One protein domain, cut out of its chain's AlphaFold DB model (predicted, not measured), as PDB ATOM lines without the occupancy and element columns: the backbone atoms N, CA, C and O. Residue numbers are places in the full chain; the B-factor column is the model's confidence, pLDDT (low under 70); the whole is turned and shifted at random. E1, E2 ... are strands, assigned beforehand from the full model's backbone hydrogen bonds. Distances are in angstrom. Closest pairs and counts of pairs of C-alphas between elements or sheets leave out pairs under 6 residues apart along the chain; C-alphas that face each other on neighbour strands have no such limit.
ATOM      1  N   PRO A 399     115.952 119.724 109.550       92.25
ATOM      2  CA  PRO A 399     116.927 120.252 108.599       92.25
ATOM      3  C   PRO A 399     116.962 121.798 108.635       92.25
ATOM      4  O   PRO A 399     116.072 122.416 109.234       92.25
ATOM      5  N   PRO A 400     117.971 122.452 108.020       90.38
ATOM      6  CA  PRO A 400     118.083 123.917 107.987       90.38
ATOM      7  C   PRO A 400     116.850 124.635 107.416       90.38
ATOM      8  O   PRO A 400     116.528 125.739 107.847       90.38
ATOM      9  N   GLU A 401     116.159 124.009 106.466       91.75
ATOM     10  CA  GLU A 401     114.908 124.482 105.864       91.75
ATOM     11  C   GLU A 401     113.658 124.277 106.743       91.75
ATOM     12  O   GLU A 401     112.601 124.820 106.416       91.75
ATOM     13  N   GLY A 402     113.776 123.562 107.867       93.12
ATOM     14  CA  GLY A 402     112.659 123.197 108.745       93.12
ATOM     15  C   GLY A 402     111.835 122.015 108.225       93.12
ATOM     16  O   GLY A 402     112.064 121.504 107.129       93.12
ATOM     17  N   TYR A 403     110.876 121.557 109.030       94.19
ATOM     18  CA  TYR A 403     109.850 120.617 108.581       94.19
ATOM     19  C   TYR A 403     108.525 121.332 108.340       94.19
ATOM     20  O   TYR A 403     107.969 121.959 109.244       94.19
ATOM     21  N   ALA A 404     107.980 121.148 107.138       94.94
ATOM     22  CA  ALA A 404     106.608 121.520 106.835       94.94
ATOM     23  C   ALA A 404     105.657 120.742 107.755       94.94
ATOM     24  O   ALA A 404     105.665 119.513 107.745       94.94
ATOM     25  N   VAL A 405     104.841 121.454 108.532       95.25
ATOM     26  CA  VAL A 405     103.898 120.846 109.477       95.25
ATOM     27  C   VAL A 405     102.453 120.956 108.997       95.25
ATOM     28  O   VAL A 405     102.098 121.912 108.300       95.25
ATOM     29  N   TYR A 406     101.622 119.977 109.366       95.31
ATOM     30  CA  TYR A 406     100.185 119.920 109.056       95.31
ATOM     31  C   TYR A 406      99.875 120.123 107.569       95.31
ATOM     32  O   TYR A 406      99.156 121.043 107.177       95.31
ATOM     33  N   GLY A 407     100.493 119.308 106.712       90.00
ATOM     34  CA  GLY A 407     100.308 119.403 105.259       90.00
ATOM     35  C   GLY A 407     100.847 120.697 104.629       90.00
ATOM     36  O   GLY A 407     100.389 121.088 103.559       90.00
ATOM     37  N   GLY A 408     101.802 121.372 105.281       92.44
ATOM     38  CA  GLY A 408     102.448 122.589 104.772       92.44
ATOM     39  C   GLY A 408     101.770 123.899 105.173       92.44
ATOM     40  O   GLY A 408     102.089 124.942 104.607       92.44
ATOM     41  N   LYS A 409     100.856 123.874 106.151       93.62
ATOM     42  CA  LYS A 409     100.224 125.081 106.713       93.62
ATOM     43  C   LYS A 409     101.208 125.963 107.485       93.62
ATOM     44  O   LYS A 409     101.013 127.172 107.554       93.62
ATOM     45  N   GLY A 410     102.258 125.372 108.048       94.69
ATOM     46  CA  GLY A 410     103.335 126.087 108.727       94.69
ATOM     47  C   GLY A 410     104.670 125.361 108.599       94.69
ATOM     48  O   GLY A 410     104.754 124.298 107.981       94.69
ATOM     49  N   ASN A 411     105.714 125.931 109.194       96.31
ATOM     50  CA  ASN A 411     107.058 125.354 109.190       96.31
ATOM     51  C   ASN A 411     107.651 125.375 110.605       96.31
ATOM     52  O   ASN A 411     107.609 126.415 111.269       96.31
ATOM     53  N   PHE A 412     108.170 124.238 111.070       97.12
ATOM     54  CA  PHE A 412     108.776 124.090 112.396       97.12
ATOM     55  C   PHE A 412     110.291 123.870 112.299       97.12
ATOM     56  O   PHE A 412     110.763 123.134 111.431       97.12
ATOM     57  N   PHE A 413     111.048 124.471 113.216       96.38
ATOM     58  CA  PHE A 413     112.511 124.432 113.237       96.38
ATOM     59  C   PHE A 413     113.054 124.023 114.612       96.38
ATOM     60  O   PHE A 413     112.484 124.405 115.629       96.38
ATOM     61  N   SER A 414     114.227 123.376 114.620       94.50
ATOM     62  CA  SER A 414     115.035 122.937 115.774       94.50
ATOM     63  C   SER A 414     114.774 121.505 116.255       94.50
ATOM     64  O   SER A 414     115.005 120.579 115.480       94.50
ATOM     65  N   ASP A 415     114.403 121.273 117.516       94.81
ATOM     66  CA  ASP A 415     114.435 119.944 118.134       94.81
ATOM     67  C   ASP A 415     113.027 119.358 118.268       94.81
ATOM     68  O   ASP A 415     112.094 120.032 118.700       94.81
ATOM     69  N   ILE A 416     112.880 118.079 117.928       95.19
ATOM     70  CA  ILE A 416     111.644 117.299 118.000       95.19
ATOM     71  C   ILE A 416     111.878 116.117 118.935       95.19
ATOM     72  O   ILE A 416     112.887 115.423 118.827       95.19
ATOM     73  N   ASN A 417     110.940 115.867 119.845       95.31
ATOM     74  CA  ASN A 417     111.029 114.803 120.835       95.31
ATOM     75  C   ASN A 417     109.719 114.018 120.918       95.31
ATOM     76  O   ASN A 417     108.651 114.601 121.106       95.31
ATOM     77  N   LEU A 418     109.820 112.692 120.877       95.50
ATOM     78  CA  LEU A 418     108.704 111.774 121.080       95.50
ATOM     79  C   LEU A 418     108.932 110.940 122.343       95.50
ATOM     80  O   LEU A 418     110.007 110.384 122.544       95.50
ATOM     81  N   SER A 419     107.915 110.854 123.199       94.50
ATOM     82  CA  SER A 419     107.875 110.012 124.407       94.50
ATOM     83  C   SER A 419     106.418 109.834 124.854       94.50
ATOM     84  O   SER A 419     105.499 110.349 124.212       94.50
ATOM     85  N   ASN A 420     106.168 109.222 126.016       91.88
ATOM     86  CA  ASN A 420     104.825 109.216 126.615       91.88
ATOM     87  C   ASN A 420     104.360 110.587 127.126       91.88
ATOM     88  O   ASN A 420     103.245 110.715 127.628       91.88
ATOM     89  N   LYS A 421     105.176 111.634 126.982       92.12
ATOM     90  CA  LYS A 421     104.736 113.025 127.144       92.12
ATOM     91  C   LYS A 421     104.141 113.623 125.859       92.12
ATOM     92  O   LYS A 421     103.869 114.826 125.841       92.12
ATOM     93  N   GLY A 422     103.955 112.805 124.820       92.88
ATOM     94  CA  GLY A 422     103.463 113.185 123.497       92.88
ATOM     95  C   GLY A 422     104.566 113.660 122.553       92.88
ATOM     96  O   GLY A 422     105.753 113.599 122.882       92.88
ATOM     97  N   MET A 423     104.145 114.133 121.381       94.88
ATOM     98  CA  MET A 423     105.019 114.724 120.368       94.88
ATOM     99  C   MET A 423     105.298 116.185 120.713       94.88
ATOM    100  O   MET A 423     104.372 116.995 120.805       94.88
ATOM    101  N   ARG A 424     106.569 116.523 120.928       95.69
ATOM    102  CA  ARG A 424     106.989 117.838 121.418       95.69
ATOM    103  C   ARG A 424     108.059 118.462 120.542       95.69
ATOM    104  O   ARG A 424     108.852 117.748 119.936       95.69
ATOM    105  N   GLY A 425     108.116 119.789 120.542       95.38
ATOM    106  CA  GLY A 425     109.175 120.548 119.883       95.38
ATOM    107  C   GLY A 425     109.753 121.647 120.771       95.38
ATOM    108  O   GLY A 425     109.013 122.286 121.513       95.38
ATOM    109  N   ASP A 426     111.058 121.876 120.674       96.06
ATOM    110  CA  ASP A 426     111.770 123.022 121.255       96.06
ATOM    111  C   ASP A 426     112.377 123.804 120.091       96.06
ATOM    112  O   ASP A 426     113.226 123.269 119.376       96.06
ATOM    113  N   GLY A 427     111.888 125.021 119.838       95.88
ATOM    114  CA  GLY A 427     112.307 125.798 118.677       95.88
ATOM    115  C   GLY A 427     111.333 126.889 118.251       95.88
ATOM    116  O   GLY A 427     110.816 127.646 119.078       95.88
ATOM    117  N   SER A 428     111.102 127.006 116.941       97.00
ATOM    118  CA  SER A 428     110.226 128.032 116.367       97.00
ATOM    119  C   SER A 428     109.205 127.484 115.378       97.00
ATOM    120  O   SER A 428     109.475 126.540 114.639       97.00
ATOM    121  N   LEU A 429     108.033 128.119 115.358       97.44
ATOM    122  CA  LEU A 429     106.933 127.817 114.450       97.44
ATOM    123  C   LEU A 429     106.612 129.056 113.609       97.44
ATOM    124  O   LEU A 429     106.413 130.144 114.150       97.44
ATOM    125  N   GLN A 430     106.556 128.875 112.294       97.00
ATOM    126  CA  GLN A 430     106.125 129.889 111.334       97.00
ATOM    127  C   GLN A 430     104.729 129.558 110.803       97.00
ATOM    128  O   GLN A 430     104.492 128.442 110.337       97.00
ATOM    129  N   TYR A 431     103.830 130.542 110.838       95.44
ATOM    130  CA  TYR A 431     102.480 130.465 110.273       95.44
ATOM    131  C   TYR A 431     102.085 131.832 109.710       95.44
ATOM    132  O   TYR A 431     102.075 132.825 110.443       95.44
ATOM    133  N   LEU A 432     101.750 131.896 108.417       93.31
ATOM    134  CA  LEU A 432     101.517 133.156 107.695       93.31
ATOM    135  C   LEU A 432     102.721 134.109 107.853       93.31
ATOM    136  O   LEU A 432     103.849 133.716 107.568       93.31
ATOM    137  N   THR A 433     102.503 135.340 108.319       93.50
ATOM    138  CA  THR A 433     103.564 136.315 108.633       93.50
ATOM    139  C   THR A 433     103.997 136.281 110.103       93.50
ATOM    140  O   THR A 433     104.772 137.127 110.550       93.50
ATOM    141  N   SER A 434     103.502 135.310 110.880       96.06
ATOM    142  CA  SER A 434     103.856 135.154 112.288       96.06
ATOM    143  C   SER A 434     104.991 134.155 112.498       96.06
ATOM    144  O   SER A 434     105.095 133.137 111.810       96.06
ATOM    145  N   THR A 435     105.853 134.445 113.468       97.56
ATOM    146  CA  THR A 435     106.844 133.511 114.006       97.56
ATOM    147  C   THR A 435     106.755 133.509 115.526       97.56
ATOM    148  O   THR A 435     106.763 134.568 116.159       97.56
ATOM    149  N   SER A 436     106.686 132.320 116.117       97.44
ATOM    150  CA  SER A 436     106.729 132.123 117.564       97.44
ATOM    151  C   SER A 436     107.925 131.271 117.971       97.44
ATOM    152  O   SER A 436     108.334 130.373 117.238       97.44
ATOM    153  N   TRP A 437     108.461 131.513 119.166       97.94
ATOM    154  CA  TRP A 437     109.567 130.754 119.757       97.94
ATOM    155  C   TRP A 437     109.142 130.199 121.110       97.94
ATOM    156  O   TRP A 437     108.661 130.952 121.954       97.94
ATOM    157  N   SER A 438     109.311 128.896 121.316       97.12
ATOM    158  CA  SER A 438     108.975 128.225 122.572       97.12
ATOM    159  C   SER A 438     109.897 127.039 122.804       97.12
ATOM    160  O   SER A 438     110.233 126.319 121.864       97.12
ATOM    161  N   LYS A 439     110.220 126.795 124.076       95.44
ATOM    162  CA  LYS A 439     110.891 125.566 124.518       95.44
ATOM    163  C   LYS A 439     109.982 124.339 124.512       95.44
ATOM    164  O   LYS A 439     110.461 123.219 124.668       95.44
ATOM    165  N   GLU A 440     108.669 124.540 124.406       94.62
ATOM    166  CA  GLU A 440     107.690 123.461 124.486       94.62
ATOM    167  C   GLU A 440     106.470 123.747 123.600       94.62
ATOM    168  O   GLU A 440     105.463 124.311 124.032       94.62
ATOM    169  N   TYR A 441     106.556 123.290 122.354       97.31
ATOM    170  CA  TYR A 441     105.404 123.000 121.510       97.31
ATOM    171  C   TYR A 441     104.901 121.593 121.805       97.31
ATOM    172  O   TYR A 441     105.693 120.659 121.934       97.31
ATOM    173  N   ILE A 442     103.586 121.428 121.865       97.00
ATOM    174  CA  ILE A 442     102.914 120.135 121.954       97.00
ATOM    175  C   ILE A 442     102.081 119.974 120.687       97.00
ATOM    176  O   ILE A 442     101.185 120.781 120.423       97.00
ATOM    177  N   PHE A 443     102.397 118.948 119.904       96.69
ATOM    178  CA  PHE A 443     101.726 118.662 118.644       96.69
ATOM    179  C   PHE A 443     100.672 117.571 118.830       96.69
ATOM    180  O   PHE A 443     100.957 116.484 119.344       96.69
ATOM    181  N   PHE A 444      99.461 117.867 118.379       96.19
ATOM    182  CA  PHE A 444      98.327 116.958 118.299       96.19
ATOM    183  C   PHE A 444      97.973 116.739 116.831       96.19
ATOM    184  O   PHE A 444      98.307 117.582 116.010       96.19
ATOM    185  N   PRO A 445      97.284 115.648 116.470       94.75
ATOM    186  CA  PRO A 445      96.876 115.425 115.086       94.75
ATOM    187  C   PRO A 445      96.099 116.595 114.471       94.75
ATOM    188  O   PRO A 445      96.274 116.852 113.291       94.75
ATOM    189  N   ASP A 446      95.296 117.324 115.253       93.88
ATOM    190  CA  ASP A 446      94.426 118.417 114.795       93.88
ATOM    191  C   ASP A 446      94.903 119.830 115.175       93.88
ATOM    192  O   ASP A 446      94.373 120.812 114.649       93.88
ATOM    193  N   SER A 447      95.870 119.956 116.090       96.50
ATOM    194  CA  SER A 447      96.200 121.228 116.735       96.50
ATOM    195  C   SER A 447      97.602 121.280 117.343       96.50
ATOM    196  O   SER A 447      98.220 120.273 117.671       96.50
ATOM    197  N   CYS A 448      98.128 122.486 117.547       96.94
ATOM    198  CA  CYS A 448      99.409 122.723 118.206       96.94
ATOM    199  C   CYS A 448      99.250 123.729 119.348       96.94
ATOM    200  O   CYS A 448      98.651 124.791 119.171       96.94
ATOM    201  N   ASN A 449      99.813 123.405 120.510       97.44
ATOM    202  CA  ASN A 449      99.797 124.258 121.696       97.44
ATOM    203  C   ASN A 449     101.213 124.641 122.111       97.44
ATOM    204  O   ASN A 449     102.100 123.790 122.104       97.44
ATOM    205  N   ALA A 450     101.415 125.888 122.533       97.00
ATOM    206  CA  ALA A 450     102.691 126.329 123.087       97.00
ATOM    207  C   ALA A 450     102.530 127.491 124.065       97.00
ATOM    208  O   ALA A 450     101.611 128.301 123.949       97.00
ATOM    209  N   LEU A 451     103.477 127.606 124.994       96.56
ATOM    210  CA  LEU A 451     103.737 128.854 125.705       96.56
ATOM    211  C   LEU A 451     104.973 129.491 125.064       96.56
ATOM    212  O   LEU A 451     106.096 129.054 125.304       96.56
ATOM    213  N   ALA A 452     104.764 130.453 124.174       95.94
ATOM    214  CA  ALA A 452     105.836 131.081 123.419       95.94
ATOM    215  C   ALA A 452     106.499 132.199 124.227       95.94
ATOM    216  O   ALA A 452     105.831 133.139 124.655       95.94
ATOM    217  N   ASP A 453     107.821 132.120 124.381       95.38
ATOM    218  CA  ASP A 453     108.639 133.165 125.005       95.38
ATOM    219  C   ASP A 453     108.532 134.468 124.200       95.38
ATOM    220  O   ASP A 453     108.426 135.556 124.762       95.38
ATOM    221  N   ASN A 454     108.521 134.344 122.867       96.12
ATOM    222  CA  ASN A 454     108.365 135.455 121.938       96.12
ATOM    223  C   ASN A 454     107.384 135.092 120.822       96.12
ATOM    224  O   ASN A 454     107.413 133.983 120.282       96.12
ATOM    225  N   PHE A 455     106.568 136.061 120.432       97.25
ATOM    226  CA  PHE A 455     105.703 136.019 119.260       97.25
ATOM    227  C   PHE A 455     105.891 137.306 118.467       97.25
ATOM    228  O   PHE A 455     105.843 138.395 119.036       97.25
ATOM    229  N   VAL A 456     106.103 137.183 117.161       97.62
ATOM    230  CA  VAL A 456     106.244 138.316 116.245       97.62
ATOM    231  C   VAL A 456     105.333 138.091 115.050       97.62
ATOM    232  O   VAL A 456     105.478 137.097 114.347       97.62
ATOM    233  N   LEU A 457     104.430 139.034 114.804       96.75
ATOM    234  CA  LEU A 457     103.667 139.177 113.571       96.75
ATOM    235  C   LEU A 457     104.262 140.347 112.787       96.75
ATOM    236  O   LEU A 457     104.264 141.482 113.277       96.75
ATOM    237  N   THR A 458     104.807 140.075 111.602       94.75
ATOM    238  CA  THR A 458     105.320 141.129 110.723       94.75
ATOM    239  C   THR A 458     104.187 141.775 109.931       94.75
ATOM    240  O   THR A 458     103.217 141.114 109.550       94.75
ATOM    241  N   GLU A 459     104.308 143.085 109.702       92.06
ATOM    242  CA  GLU A 459     103.315 143.846 108.945       92.06
ATOM    243  C   GLU A 459     103.246 143.388 107.479       92.06
ATOM    244  O   GLU A 459     104.254 143.002 106.879       92.06
ATOM    245  N   GLN A 460     102.049 143.443 106.893       90.00
ATOM    246  CA  GLN A 460     101.800 143.075 105.499       90.00
ATOM    247  C   GLN A 460     100.774 144.027 104.878       90.00
ATOM    248  O   GLN A 460      99.774 144.342 105.513       90.00
ATOM    249  N   PHE A 461     101.015 144.445 103.629       82.94
ATOM    250  CA  PHE A 461     100.158 145.384 102.888       82.94
ATOM    251  C   PHE A 461      99.183 144.689 101.925       82.94
ATOM    252  O   PHE A 461      98.069 145.151 101.713       82.94
ATOM    253  N   THR A 462      99.607 143.593 101.290       78.62
ATOM    254  CA  THR A 462      98.811 142.844 100.304       78.62
ATOM    255  C   THR A 462      99.193 141.362 100.332       78.62
ATOM    256  O   THR A 462     100.369 141.074 100.563       78.62
ATOM    257  N   PRO A 463      98.281 140.425 100.010       81.38
ATOM    258  CA  PRO A 463      96.870 140.648  99.676       81.38
ATOM    259  C   PRO A 463      95.978 140.919 100.897       81.38
ATOM    260  O   PRO A 463      94.893 141.458 100.724       81.38
ATOM    261  N   ILE A 464      96.438 140.569 102.102       88.69
ATOM    262  CA  ILE A 464      95.711 140.734 103.367       88.69
ATOM    263  C   ILE A 464      96.539 141.611 104.298       88.69
ATOM    264  O   ILE A 464      97.749 141.409 104.423       88.69
ATOM    265  N   GLU A 465      95.892 142.591 104.913       90.88
ATOM    266  CA  GLU A 465      96.553 143.572 105.766       90.88
ATOM    267  C   GLU A 465      96.698 143.049 107.197       90.88
ATOM    268  O   GLU A 465      95.712 142.680 107.838       90.88
ATOM    269  N   TYR A 466      97.925 143.069 107.714       92.94
ATOM    270  CA  TYR A 466      98.224 142.754 109.110       92.94
ATOM    271  C   TYR A 466      99.044 143.891 109.729       92.94
ATOM    272  O   TYR A 466      99.988 144.364 109.083       92.94
ATOM    273  N   PRO A 467      98.745 144.316 110.971       94.69
ATOM    274  CA  PRO A 467      99.631 145.203 111.711       94.69
ATOM    275  C   PRO A 467     100.890 144.456 112.155       94.69
ATOM    276  O   PRO A 467     100.922 143.225 112.224       94.69
ATOM    277  N   SER A 468     101.910 145.208 112.560       95.38
ATOM    278  CA  SER A 468     102.965 144.630 113.389       95.38
ATOM    279  C   SER A 468     102.424 144.328 114.789       95.38
ATOM    280  O   SER A 468     101.738 145.163 115.383       95.38
ATOM    281  N   ALA A 469     102.732 143.145 115.327       96.38
ATOM    282  CA  ALA A 469     102.411 142.783 116.707       96.38
ATOM    283  C   ALA A 469     103.541 141.961 117.341       96.38
ATOM    284  O   ALA A 469     104.106 141.071 116.706       96.38
ATOM    285  N   LYS A 470     103.871 142.244 118.602       97.19
ATOM    286  CA  LYS A 470     104.873 141.522 119.392       97.19
ATOM    287  C   LYS A 470     104.271 141.093 120.721       97.19
ATOM    288  O   LYS A 470     103.663 141.906 121.408       97.19
ATOM    289  N   GLY A 471     104.466 139.836 121.098       95.56
ATOM    290  CA  GLY A 471     104.063 139.295 122.393       95.56
ATOM    291  C   GLY A 471     105.245 138.653 123.110       95.56
ATOM    292  O   GLY A 471     106.088 138.029 122.466       95.56
ATOM    293  N   ILE A 472     105.292 138.798 124.434       95.06
ATOM    294  CA  ILE A 472     106.265 138.136 125.312       95.06
ATOM    295  C   ILE A 472     105.478 137.228 126.252       95.06
ATOM    296  O   ILE A 472     104.493 137.678 126.839       95.06
ATOM    297  N   ASN A 473     105.908 135.974 126.400       94.94
ATOM    298  CA  ASN A 473     105.225 134.959 127.209       94.94
ATOM    299  C   ASN A 473     103.740 134.830 126.820       94.94
ATOM    300  O   ASN A 473     102.844 135.201 127.576       94.94
ATOM    301  N   VAL A 474     103.446 134.330 125.621       96.50
ATOM    302  CA  VAL A 474     102.068 134.217 125.116       96.50
ATOM    303  C   VAL A 474     101.643 132.763 124.973       96.50
ATOM    304  O   VAL A 474     102.421 131.906 124.564       96.50
ATOM    305  N   ALA A 475     100.389 132.472 125.301       97.50
ATOM    306  CA  ALA A 475      99.806 131.157 125.079       97.50
ATOM    307  C   ALA A 475      99.266 131.073 123.646       97.50
ATOM    308  O   ALA A 475      98.414 131.874 123.255       97.50
ATOM    309  N   ILE A 476      99.746 130.098 122.879       97.81
ATOM    310  CA  ILE A 476      99.353 129.844 121.493       97.81
ATOM    311  C   ILE A 476      98.539 128.555 121.436       97.81
ATOM    312  O   ILE A 476      98.963 127.522 121.953       97.81
ATOM    313  N   HIS A 477      97.390 128.634 120.772       98.00
ATOM    314  CA  HIS A 477      96.595 127.495 120.337       98.00
ATOM    315  C   HIS A 477      96.343 127.631 118.837       98.00
ATOM    316  O   HIS A 477      95.733 128.609 118.397       98.00
ATOM    317  N   TRP A 478      96.840 126.684 118.052       97.69
ATOM    318  CA  TRP A 478      96.749 126.698 116.598       97.69
ATOM    319  C   TRP A 478      95.987 125.477 116.095       97.69
ATOM    320  O   TRP A 478      96.388 124.351 116.369       97.69
ATOM    321  N   GLU A 479      94.919 125.714 115.341       97.00
ATOM    322  CA  GLU A 479      94.123 124.718 114.623       97.00
ATOM    323  C   GLU A 479      94.405 124.862 113.109       97.00
ATOM    324  O   GLU A 479      93.705 125.595 112.401       97.00
ATOM    325  N   PRO A 480      95.463 124.216 112.586       94.38
ATOM    326  CA  PRO A 480      95.954 124.407 111.218       94.38
ATOM    327  C   PRO A 480      94.935 124.052 110.129       94.38
ATOM    328  O   PRO A 480      94.884 124.720 109.098       94.38
ATOM    329  N   TYR A 481      94.103 123.029 110.341       93.31
ATOM    330  CA  TYR A 481      93.079 122.629 109.364       93.31
ATOM    331  C   TYR A 481      91.853 123.549 109.355       93.31
ATOM    332  O   TYR A 481      91.099 123.544 108.384       93.31
ATOM    333  N   MET A 482      91.677 124.351 110.409       94.00
ATOM    334  CA  MET A 482      90.644 125.386 110.519       94.00
ATOM    335  C   MET A 482      91.194 126.786 110.209       94.00
ATOM    336  O   MET A 482      90.463 127.768 110.334       94.00
ATOM    337  N   ASP A 483      92.474 126.886 109.820       93.69
ATOM    338  CA  ASP A 483      93.171 128.141 109.522       93.69
ATOM    339  C   ASP A 483      93.080 129.179 110.664       93.69
ATOM    340  O   ASP A 483      93.026 130.394 110.454       93.69
ATOM    341  N   PHE A 484      93.098 128.689 111.906       95.56
ATOM    342  CA  PHE A 484      92.805 129.475 113.100       95.56
ATOM    343  C   PHE A 484      93.961 129.411 114.101       95.56
ATOM    344  O   PHE A 484      94.263 128.354 114.651       95.56
ATOM    345  N   MET A 485      94.609 130.546 114.377       97.56
ATOM    346  CA  MET A 485      95.606 130.657 115.446       97.56
ATOM    347  C   MET A 485      95.155 131.676 116.487       97.56
ATOM    348  O   MET A 485      95.013 132.862 116.196       97.56
ATOM    349  N   LYS A 486      94.976 131.225 117.726       97.69
ATOM    350  CA  LYS A 486      94.681 132.075 118.875       97.69
ATOM    351  C   LYS A 486      95.947 132.304 119.685       97.69
ATOM    352  O   LYS A 486      96.572 131.355 120.153       97.69
ATOM    353  N   ILE A 487      96.270 133.570 119.908       97.81
ATOM    354  CA  ILE A 487      97.388 134.013 120.732       97.81
ATOM    355  C   ILE A 487      96.809 134.803 121.900       97.81
ATOM    356  O   ILE A 487      96.071 135.767 121.709       97.81
ATOM    357  N   LYS A 488      97.098 134.379 123.123       96.88
ATOM    358  CA  LYS A 488      96.588 135.003 124.344       96.88
ATOM    359  C   LYS A 488      97.752 135.511 125.184       96.88
ATOM    360  O   LYS A 488      98.709 134.775 125.409       96.88
ATOM    361  N   GLU A 489      97.647 136.745 125.668       93.38
ATOM    362  CA  GLU A 489      98.616 137.269 126.628       93.38
ATOM    363  C   GLU A 489      98.596 136.456 127.931       93.38
ATOM    364  O   GLU A 489      97.557 135.915 128.329       93.38
ATOM    365  N   THR A 490      99.732 136.385 128.620       91.75
ATOM    366  CA  THR A 490      99.774 135.809 129.973       91.75
ATOM    367  C   THR A 490     100.175 136.836 131.018       91.75
ATOM    368  O   THR A 490      99.500 136.948 132.037       91.75
ATOM    369  N   GLU A 491     101.231 137.604 130.745       88.56
ATOM    370  CA  GLU A 491     101.802 138.571 131.685       88.56
ATOM    371  C   GLU A 491     101.916 139.976 131.083       88.56
ATOM    372  O   GLU A 491     101.561 140.952 131.742       88.56
ATOM    373  N   PHE A 492     102.379 140.081 129.833       92.31
ATOM    374  CA  PHE A 492     102.615 141.358 129.166       92.31
ATOM    375  C   PHE A 492     101.642 141.576 127.996       92.31
ATOM    376  O   PHE A 492     101.470 140.654 127.192       92.31
ATOM    377  N   PRO A 493     101.091 142.796 127.844       95.06
ATOM    378  CA  PRO A 493     100.282 143.168 126.688       95.06
ATOM    379  C   PRO A 493     101.043 143.019 125.373       95.06
ATOM    380  O   PRO A 493     102.258 143.234 125.313       95.06
ATOM    381  N   PHE A 494     100.323 142.719 124.293       97.00
ATOM    382  CA  PHE A 494     100.895 142.743 122.950       97.00
ATOM    383  C   PHE A 494     101.278 144.169 122.575       97.00
ATOM    384  O   PHE A 494     100.442 145.057 122.667       97.00
ATOM    385  N   SER A 495     102.496 144.387 122.095       96.12
ATOM    386  CA  SER A 495     102.895 145.657 121.488       96.12
ATOM    387  C   SER A 495     102.503 145.658 120.015       96.12
ATOM    388  O   SER A 495     102.924 144.758 119.285       96.12
ATOM    389  N   MET A 496     101.693 146.613 119.566       95.31
ATOM    390  CA  MET A 496     101.148 146.661 118.205       95.31
ATOM    391  C   MET A 496     101.472 147.988 117.505       95.31
ATOM    392  O   MET A 496     101.852 148.965 118.152       95.31
ATOM    393  N   PHE A 497     101.349 148.011 116.172       93.62
ATOM    394  CA  PHE A 497     101.519 149.212 115.337       93.62
ATOM    395  C   PHE A 497     102.859 149.936 115.576       93.62
ATOM    396  O   PHE A 497     102.913 151.143 115.773       93.62
ATOM    397  N   GLY A 498     103.968 149.191 115.611       88.56
ATOM    398  CA  GLY A 498     105.293 149.781 115.831       88.56
ATOM    399  C   GLY A 498     105.493 150.355 117.240       88.56
ATOM    400  O   GLY A 498     106.160 151.371 117.392       88.56
ATOM    401  N   ASP A 499     104.923 149.698 118.254       90.00
ATOM    402  CA  ASP A 499     104.970 150.087 119.672       90.00
ATOM    403  C   ASP A 499     104.143 151.352 120.018       90.00
ATOM    404  O   ASP A 499     104.275 151.899 121.114       90.00
ATOM    405  N   GLN A 500     103.253 151.790 119.113       89.88
ATOM    406  CA  GLN A 500     102.318 152.909 119.329       89.88
ATOM    407  C   GLN A 500     101.094 152.526 120.171       89.88
ATOM    408  O   GLN A 500     100.501 153.388 120.823       89.88
ATOM    409  N   SER A 501     100.715 151.246 120.184       94.19
ATOM    410  CA  SER A 501      99.624 150.751 121.020       94.19
ATOM    411  C   SER A 501      99.976 149.443 121.713       94.19
ATOM    412  O   SER A 501     100.909 148.728 121.336       94.19
ATOM    413  N   LYS A 502      99.212 149.130 122.758       95.50
ATOM    414  CA  LYS A 502      99.309 147.875 123.492       95.50
ATOM    415  C   LYS A 502      97.936 147.242 123.633       95.50
ATOM    416  O   LYS A 502      96.989 147.930 123.995       95.50
ATOM    417  N   LEU A 503      97.837 145.941 123.392       96.44
ATOM    418  CA  LEU A 503      96.609 145.173 123.577       96.44
ATOM    419  C   LEU A 503      96.774 144.203 124.742       96.44
ATOM    420  O   LEU A 503      97.541 143.245 124.641       96.44
ATOM    421  N   SER A 504      95.986 144.406 125.791       96.56
ATOM    422  CA  SER A 504      95.794 143.425 126.848       96.56
ATOM    423  C   SER A 504      94.615 142.513 126.516       96.56
ATOM    424  O   SER A 504      93.452 142.890 126.701       96.56
ATOM    425  N   GLY A 505      94.889 141.324 125.972       95.75
ATOM    426  CA  GLY A 505      93.852 140.322 125.744       95.75
ATOM    427  C   GLY A 505      94.243 139.188 124.799       95.75
ATOM    428  O   GLY A 505      95.157 138.407 125.075       95.75
ATOM    429  N   ILE A 506      93.484 139.025 123.714       97.12
ATOM    430  CA  ILE A 506      93.688 137.954 122.730       97.12
ATOM    431  C   ILE A 506      93.797 138.501 121.310       97.12
ATOM    432  O   ILE A 506      93.095 139.440 120.943       97.12
ATOM    433  N   LEU A 507      94.619 137.834 120.507       97.50
ATOM    434  CA  LEU A 507      94.690 137.957 119.060       97.50
ATOM    435  C   LEU A 507      94.233 136.646 118.417       97.50
ATOM    436  O   LEU A 507      94.510 135.554 118.916       97.50
ATOM    437  N   VAL A 508      93.524 136.761 117.302       97.06
ATOM    438  CA  VAL A 508      93.108 135.645 116.456       97.06
ATOM    439  C   VAL A 508      93.600 135.932 115.048       97.06
ATOM    440  O   VAL A 508      93.117 136.857 114.392       97.06
ATOM    441  N   LEU A 509      94.574 135.143 114.611       95.94
ATOM    442  CA  LEU A 509      95.206 135.233 113.306       95.94
ATOM    443  C   LEU A 509      94.607 134.183 112.367       95.94
ATOM    444  O   LEU A 509      94.637 132.983 112.651       95.94
ATOM    445  N   THR A 510      94.097 134.658 111.233       94.81
ATOM    446  CA  THR A 510      93.572 133.840 110.133       94.81
ATOM    447  C   THR A 510      94.167 134.322 108.807       94.81
ATOM    448  O   THR A 510      94.637 135.462 108.744       94.81
ATOM    449  N   PRO A 511      94.116 133.524 107.727       92.00
ATOM    450  CA  PRO A 511      94.544 133.954 106.400       92.00
ATOM    451  C   PRO A 511      93.743 135.127 105.826       92.00
ATOM    452  O   PRO A 511      94.183 135.693 104.839       92.00
ATOM    453  N   GLU A 512      92.585 135.482 106.396       91.88
ATOM    454  CA  GLU A 512      91.704 136.542 105.879       91.88
ATOM    455  C   GLU A 512      91.835 137.865 106.644       91.88
ATOM    456  O   GLU A 512      91.628 138.930 106.067       91.88
ATOM    457  N   GLU A 513      92.156 137.815 107.940       93.12
ATOM    458  CA  GLU A 513      92.278 138.999 108.798       93.12
ATOM    459  C   GLU A 513      92.907 138.685 110.165       93.12
ATOM    460  O   GLU A 513      92.986 137.526 110.597       93.12
ATOM    461  N   LEU A 514      93.309 139.746 110.874       95.88
ATOM    462  CA  LEU A 514      93.647 139.709 112.293       95.88
ATOM    463  C   LEU A 514      92.508 140.325 113.114       95.88
ATOM    464  O   LEU A 514      92.131 141.485 112.926       95.88
ATOM    465  N   ARG A 515      91.993 139.553 114.068       96.38
ATOM    466  CA  ARG A 515      91.020 140.016 115.065       96.38
ATOM    467  C   ARG A 515      91.655 140.050 116.447       96.38
ATOM    468  O   ARG A 515      92.625 139.345 116.710       96.38
ATOM    469  N   GLY A 516      91.064 140.806 117.360       95.62
ATOM    470  CA  GLY A 516      91.414 140.722 118.774       95.62
ATOM    471  C   GLY A 516      90.263 141.060 119.697       95.62
ATOM    472  O   GLY A 516      89.181 141.433 119.256       95.62
ATOM    473  N   ALA A 517      90.490 140.897 120.991       96.44
ATOM    474  CA  ALA A 517      89.542 141.275 122.029       96.44
ATOM    475  C   ALA A 517      90.295 141.605 123.315       96.44
ATOM    476  O   ALA A 517      91.295 140.949 123.617       96.44
ATOM    477  N   GLY A 518      89.792 142.574 124.078       95.69
ATOM    478  CA  GLY A 518      90.392 143.027 125.328       95.69
ATOM    479  C   GLY A 518      90.508 144.547 125.407       95.69
ATOM    480  O   GLY A 518      89.724 145.267 124.788       95.69
ATOM    481  N   LEU A 519      91.497 145.009 126.171       95.62
ATOM    482  CA  LEU A 519      91.781 146.420 126.411       95.62
ATOM    483  C   LEU A 519      92.943 146.876 125.523       95.62
ATOM    484  O   LEU A 519      94.069 146.420 125.689       95.62
ATOM    485  N   MET A 520      92.673 147.773 124.585       94.69
ATOM    486  CA  MET A 520      93.675 148.445 123.767       94.69
ATOM    487  C   MET A 520      94.032 149.790 124.407       94.69
ATOM    488  O   MET A 520      93.155 150.624 124.591       94.69
ATOM    489  N   SER A 521      95.304 150.031 124.704       92.69
ATOM    490  CA  SER A 521      95.819 151.311 125.207       92.69
ATOM    491  C   SER A 521      96.762 151.953 124.190       92.69
ATOM    492  O   SER A 521      97.649 151.270 123.671       92.69
ATOM    493  N   PHE A 522      96.592 153.240 123.912       90.31
ATOM    494  CA  PHE A 522      97.427 154.018 122.994       90.31
ATOM    495  C   PHE A 522      97.405 155.488 123.412       90.31
ATOM    496  O   PHE A 522      96.336 156.060 123.606       90.31
ATOM    497  N   GLU A 523      98.589 156.087 123.556       82.56
ATOM    498  CA  GLU A 523      98.755 157.429 124.143       82.56
ATOM    499  C   GLU A 523      98.049 157.536 125.511       82.56
ATOM    500  O   GLU A 523      98.299 156.701 126.381       82.56
ATOM    501  N   ASP A 524      97.161 158.518 125.685       85.06
ATOM    502  CA  ASP A 524      96.357 158.731 126.897       85.06
ATOM    503  C   ASP A 524      94.971 158.065 126.823       85.06
ATOM    504  O   ASP A 524      94.106 158.302 127.675       85.06
ATOM    505  N   ALA A 525      94.733 157.247 125.793       89.94
ATOM    506  CA  ALA A 525      93.452 156.620 125.517       89.94
ATOM    507  C   ALA A 525      93.448 155.108 125.767       89.94
ATOM    508  O   ALA A 525      94.404 154.377 125.496       89.94
ATOM    509  N   GLU A 526      92.303 154.632 126.237       93.12
ATOM    510  CA  GLU A 526      91.983 153.232 126.453       93.12
ATOM    511  C   GLU A 526      90.679 152.890 125.728       93.12
ATOM    512  O   GLU A 526      89.671 153.587 125.850       93.12
ATOM    513  N   MET A 527      90.684 151.791 124.979       93.94
ATOM    514  CA  MET A 527      89.532 151.283 124.250       93.94
ATOM    515  C   MET A 527      89.329 149.803 124.570       93.94
ATOM    516  O   MET A 527      90.202 148.981 124.310       93.94
ATOM    517  N   ASN A 528      88.167 149.435 125.103       95.31
ATOM    518  CA  ASN A 528      87.841 148.053 125.452       95.31
ATOM    519  C   ASN A 528      86.766 147.498 124.510       95.31
ATOM    520  O   ASN A 528      85.692 148.082 124.385       95.31
ATOM    521  N   SER A 529      87.025 146.354 123.874       96.19
ATOM    522  CA  SER A 529      86.050 145.694 122.997       96.19
ATOM    523  C   SER A 529      86.140 144.173 123.061       96.19
ATOM    524  O   SER A 529      87.196 143.580 123.277       96.19
ATOM    525  N   LYS A 530      85.001 143.521 122.802       94.50
ATOM    526  CA  LYS A 530      84.934 142.071 122.578       94.50
ATOM    527  C   LYS A 530      85.410 141.664 121.183       94.50
ATOM    528  O   LYS A 530      85.664 140.480 120.979       94.50
ATOM    529  N   LEU A 531      85.466 142.603 120.237       95.12
ATOM    530  CA  LEU A 531      85.875 142.339 118.865       95.12
ATOM    531  C   LEU A 531      86.502 143.588 118.242       95.12
ATOM    532  O   LEU A 531      85.809 144.522 117.843       95.12
ATOM    533  N   PHE A 532      87.818 143.539 118.098       96.62
ATOM    534  CA  PHE A 532      88.583 144.402 117.221       96.62
ATOM    535  C   PHE A 532      88.865 143.692 115.902       96.62
ATOM    536  O   PHE A 532      89.162 142.493 115.881       96.62
ATOM    537  N   LYS A 533      88.839 144.457 114.816       96.31
ATOM    538  CA  LYS A 533      89.436 144.099 113.533       96.31
ATOM    539  C   LYS A 533      90.615 145.030 113.288       96.31
ATOM    540  O   LYS A 533      90.464 146.248 113.366       96.31
ATOM    541  N   PHE A 534      91.772 144.449 113.001       95.50
ATOM    542  CA  PHE A 534      92.999 145.198 112.775       95.50
ATOM    543  C   PHE A 534      93.386 145.154 111.305       95.50
ATOM    544  O   PHE A 534      93.373 144.086 110.691       95.50
ATOM    545  N   LYS A 535      93.763 146.311 110.769       93.81
ATOM    546  CA  LYS A 535      94.528 146.418 109.525       93.81
ATOM    547  C   LYS A 535      95.946 146.890 109.834       93.81
ATOM    548  O   LYS A 535      96.347 146.892 110.994       93.81
ATOM    549  N   GLN A 536      96.708 147.294 108.823       91.25
ATOM    550  CA  GLN A 536      98.098 147.697 109.007       91.25
ATOM    551  C   GLN A 536      98.262 148.904 109.955       91.25
ATOM    552  O   GLN A 536      99.154 148.877 110.799       91.25
ATOM    553  N   HIS A 537      97.401 149.926 109.839       92.50
ATOM    554  CA  HIS A 537      97.428 151.159 110.652       92.50
ATOM    555  C   HIS A 537      96.053 151.565 111.217       92.50
ATOM    556  O   HIS A 537      95.922 152.638 111.803       92.50
ATOM    557  N   GLU A 538      95.033 150.716 111.048       94.38
ATOM    558  CA  GLU A 538      93.652 151.006 111.450       94.38
ATOM    559  C   GLU A 538      93.142 149.985 112.478       94.38
ATOM    560  O   GLU A 538      93.411 148.779 112.377       94.38
ATOM    561  N   ILE A 539      92.344 150.461 113.436       95.38
ATOM    562  CA  ILE A 539      91.565 149.631 114.361       95.38
ATOM    563  C   ILE A 539      90.081 149.899 114.122       95.38
ATOM    564  O   ILE A 539      89.631 151.040 114.208       95.38
ATOM    565  N   PHE A 540      89.309 148.836 113.912       95.94
ATOM    566  CA  PHE A 540      87.850 148.887 113.863       95.94
ATOM    567  C   PHE A 540      87.253 148.112 115.032       95.94
ATOM    568  O   PHE A 540      87.699 147.006 115.343       95.94
ATOM    569  N   ALA A 541      86.201 148.656 115.635       95.81
ATOM    570  CA  ALA A 541      85.358 147.949 116.589       95.81
ATOM    571  C   ALA A 541      83.892 148.277 116.317       95.81
ATOM    572  O   ALA A 541      83.526 149.446 116.242       95.81
ATOM    573  N   ASP A 542      83.035 147.263 116.224       90.94
ATOM    574  CA  ASP A 542      81.591 147.502 116.102       90.94
ATOM    575  C   ASP A 542      80.995 148.013 117.418       90.94
ATOM    576  O   ASP A 542      79.992 148.714 117.417       90.94
ATOM    577  N   SER A 543      81.594 147.666 118.558       91.50
ATOM    578  CA  SER A 543      81.166 148.118 119.882       91.50
ATOM    579  C   SER A 543      82.364 148.174 120.820       91.50
ATOM    580  O   SER A 543      82.979 147.141 121.103       91.50
ATOM    581  N   ALA A 544      82.695 149.361 121.309       93.00
ATOM    582  CA  ALA A 544      83.785 149.589 122.238       93.00
ATOM    583  C   ALA A 544      83.424 150.651 123.278       93.00
ATOM    584  O   ALA A 544      82.664 151.583 123.009       93.00
ATOM    585  N   ASP A 545      84.009 150.499 124.457       92.06
ATOM    586  CA  ASP A 545      84.067 151.553 125.463       92.06
ATOM    587  C   ASP A 545      85.364 152.319 125.242       92.06
ATOM    588  O   ASP A 545      86.419 151.696 125.110       92.06
ATOM    589  N   PHE A 546      85.289 153.645 125.174       92.00
ATOM    590  CA  PHE A 546      86.452 154.500 124.962       92.00
ATOM    591  C   PHE A 546      86.598 155.473 126.124       92.00
ATOM    592  O   PHE A 546      85.629 156.123 126.524       92.00
ATOM    593  N   ASN A 547      87.812 155.564 126.650       91.12
ATOM    594  CA  ASN A 547      88.185 156.387 127.783       91.12
ATOM    595  C   ASN A 547      89.466 157.156 127.455       91.12
ATOM    596  O   ASN A 547      90.401 156.590 126.897       91.12
ATOM    597  N   LEU A 548      89.526 158.425 127.840       89.31
ATOM    598  CA  LEU A 548      90.712 159.258 127.711       89.31
ATOM    599  C   LEU A 548      91.090 159.805 129.085       89.31
ATOM    600  O   LEU A 548      90.268 160.414 129.776       89.31
TER     601      LEU A 548
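Overview. This is residues 399 to 548 of the 1145 residues of an uncharacterized protein of Bacteroidetes bacterium (UniProt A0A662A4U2). One long sheet is folded lengthwise into a twisted, V-shaped trough: E2 to E6 and E9 to E12 lie side by side and each bends sharply partway, giving a piece to both walls. E7 in one wall and E8 in the other fill the stretch between E6 and E9, and the loop of residues 458 to 468, with Thr 462 at its tip, reaches out beyond the trough's open side. The 150 printed residues have no named helix and twelve named strands, E1 to E12 in chain order; the class is all strand. The branched, antiparallel sheet holds two meanders, E1 to E7 and E8 to E12, each strand the antiparallel neighbour of the one before. The whole is compact, with a radius of gyration of the C-alphas of 15.8 A, yet elongated, spanning 52 by 32 by 24 A.

Arrangement. The twisted sheet has two strands with three neighbours each, E6, residues 469 to 479, and E9, residues 501 to 509. Beside E6, E5, residues 448 to 457, lies on one side, with N 450 and O 476 3.0 A apart. On the other side are E7, residues 484 to 489, with N 477 and O 486 2.9 A apart, and E8, residues 494 to 496, with N 470 and O 495 2.8 A apart. E7 and E8 meet only through their link. Both are also antiparallel neighbours of E9: N 487 and O 507 are 2.8 A apart, N 494 and O 503 2.9 A. From E5 the hairpins run on to E4, residues 434 to 443 (N 435 and O 456, 2.8 A), E3, residues 422 to 431 (N 429 and O 436, 3.0 A), E2, residues 410 to 419 (N 413 and O 428, 3.0 A), and the edge strand E1, residues 403 to 405 (N 403 and O 412, 2.9 A). On the other side of E9 from E7 and E8 lies E10, residues 514 to 522, with N 504 and O 519 2.8 A apart. E11, residues 525 to 534, follows, with N 520 and O 527 2.8 A apart, then the edge strand E12, residues 538 to 548, with N 528 and O 545 2.9 A apart.

Along the chain. E1 begins at C-alpha 403, (109.850, 120.617, 108.581), and E12 ends at C-alpha 548, (90.712, 159.258, 127.711). E2 measures 22.9 A, E3 21.8 A, E6 20.0 A and E12 18.5 A from first to last C-alpha. E2 bends by 88 degrees at residue 414, E6 by 112 degrees at residue 472, (106.265, 138.136, 125.312), and E12 by 114 degrees at residue 542.

Size, cuts and confidence. The C-alphas of Ser 419 and Leu 548, the two farthest apart, are 52.3 A from each other. The link from E5 to E6, 11 residues, is long; the other links are tight. The printed part has no cut. Its mean pLDDT is 94.3, and no printed residue is under 70.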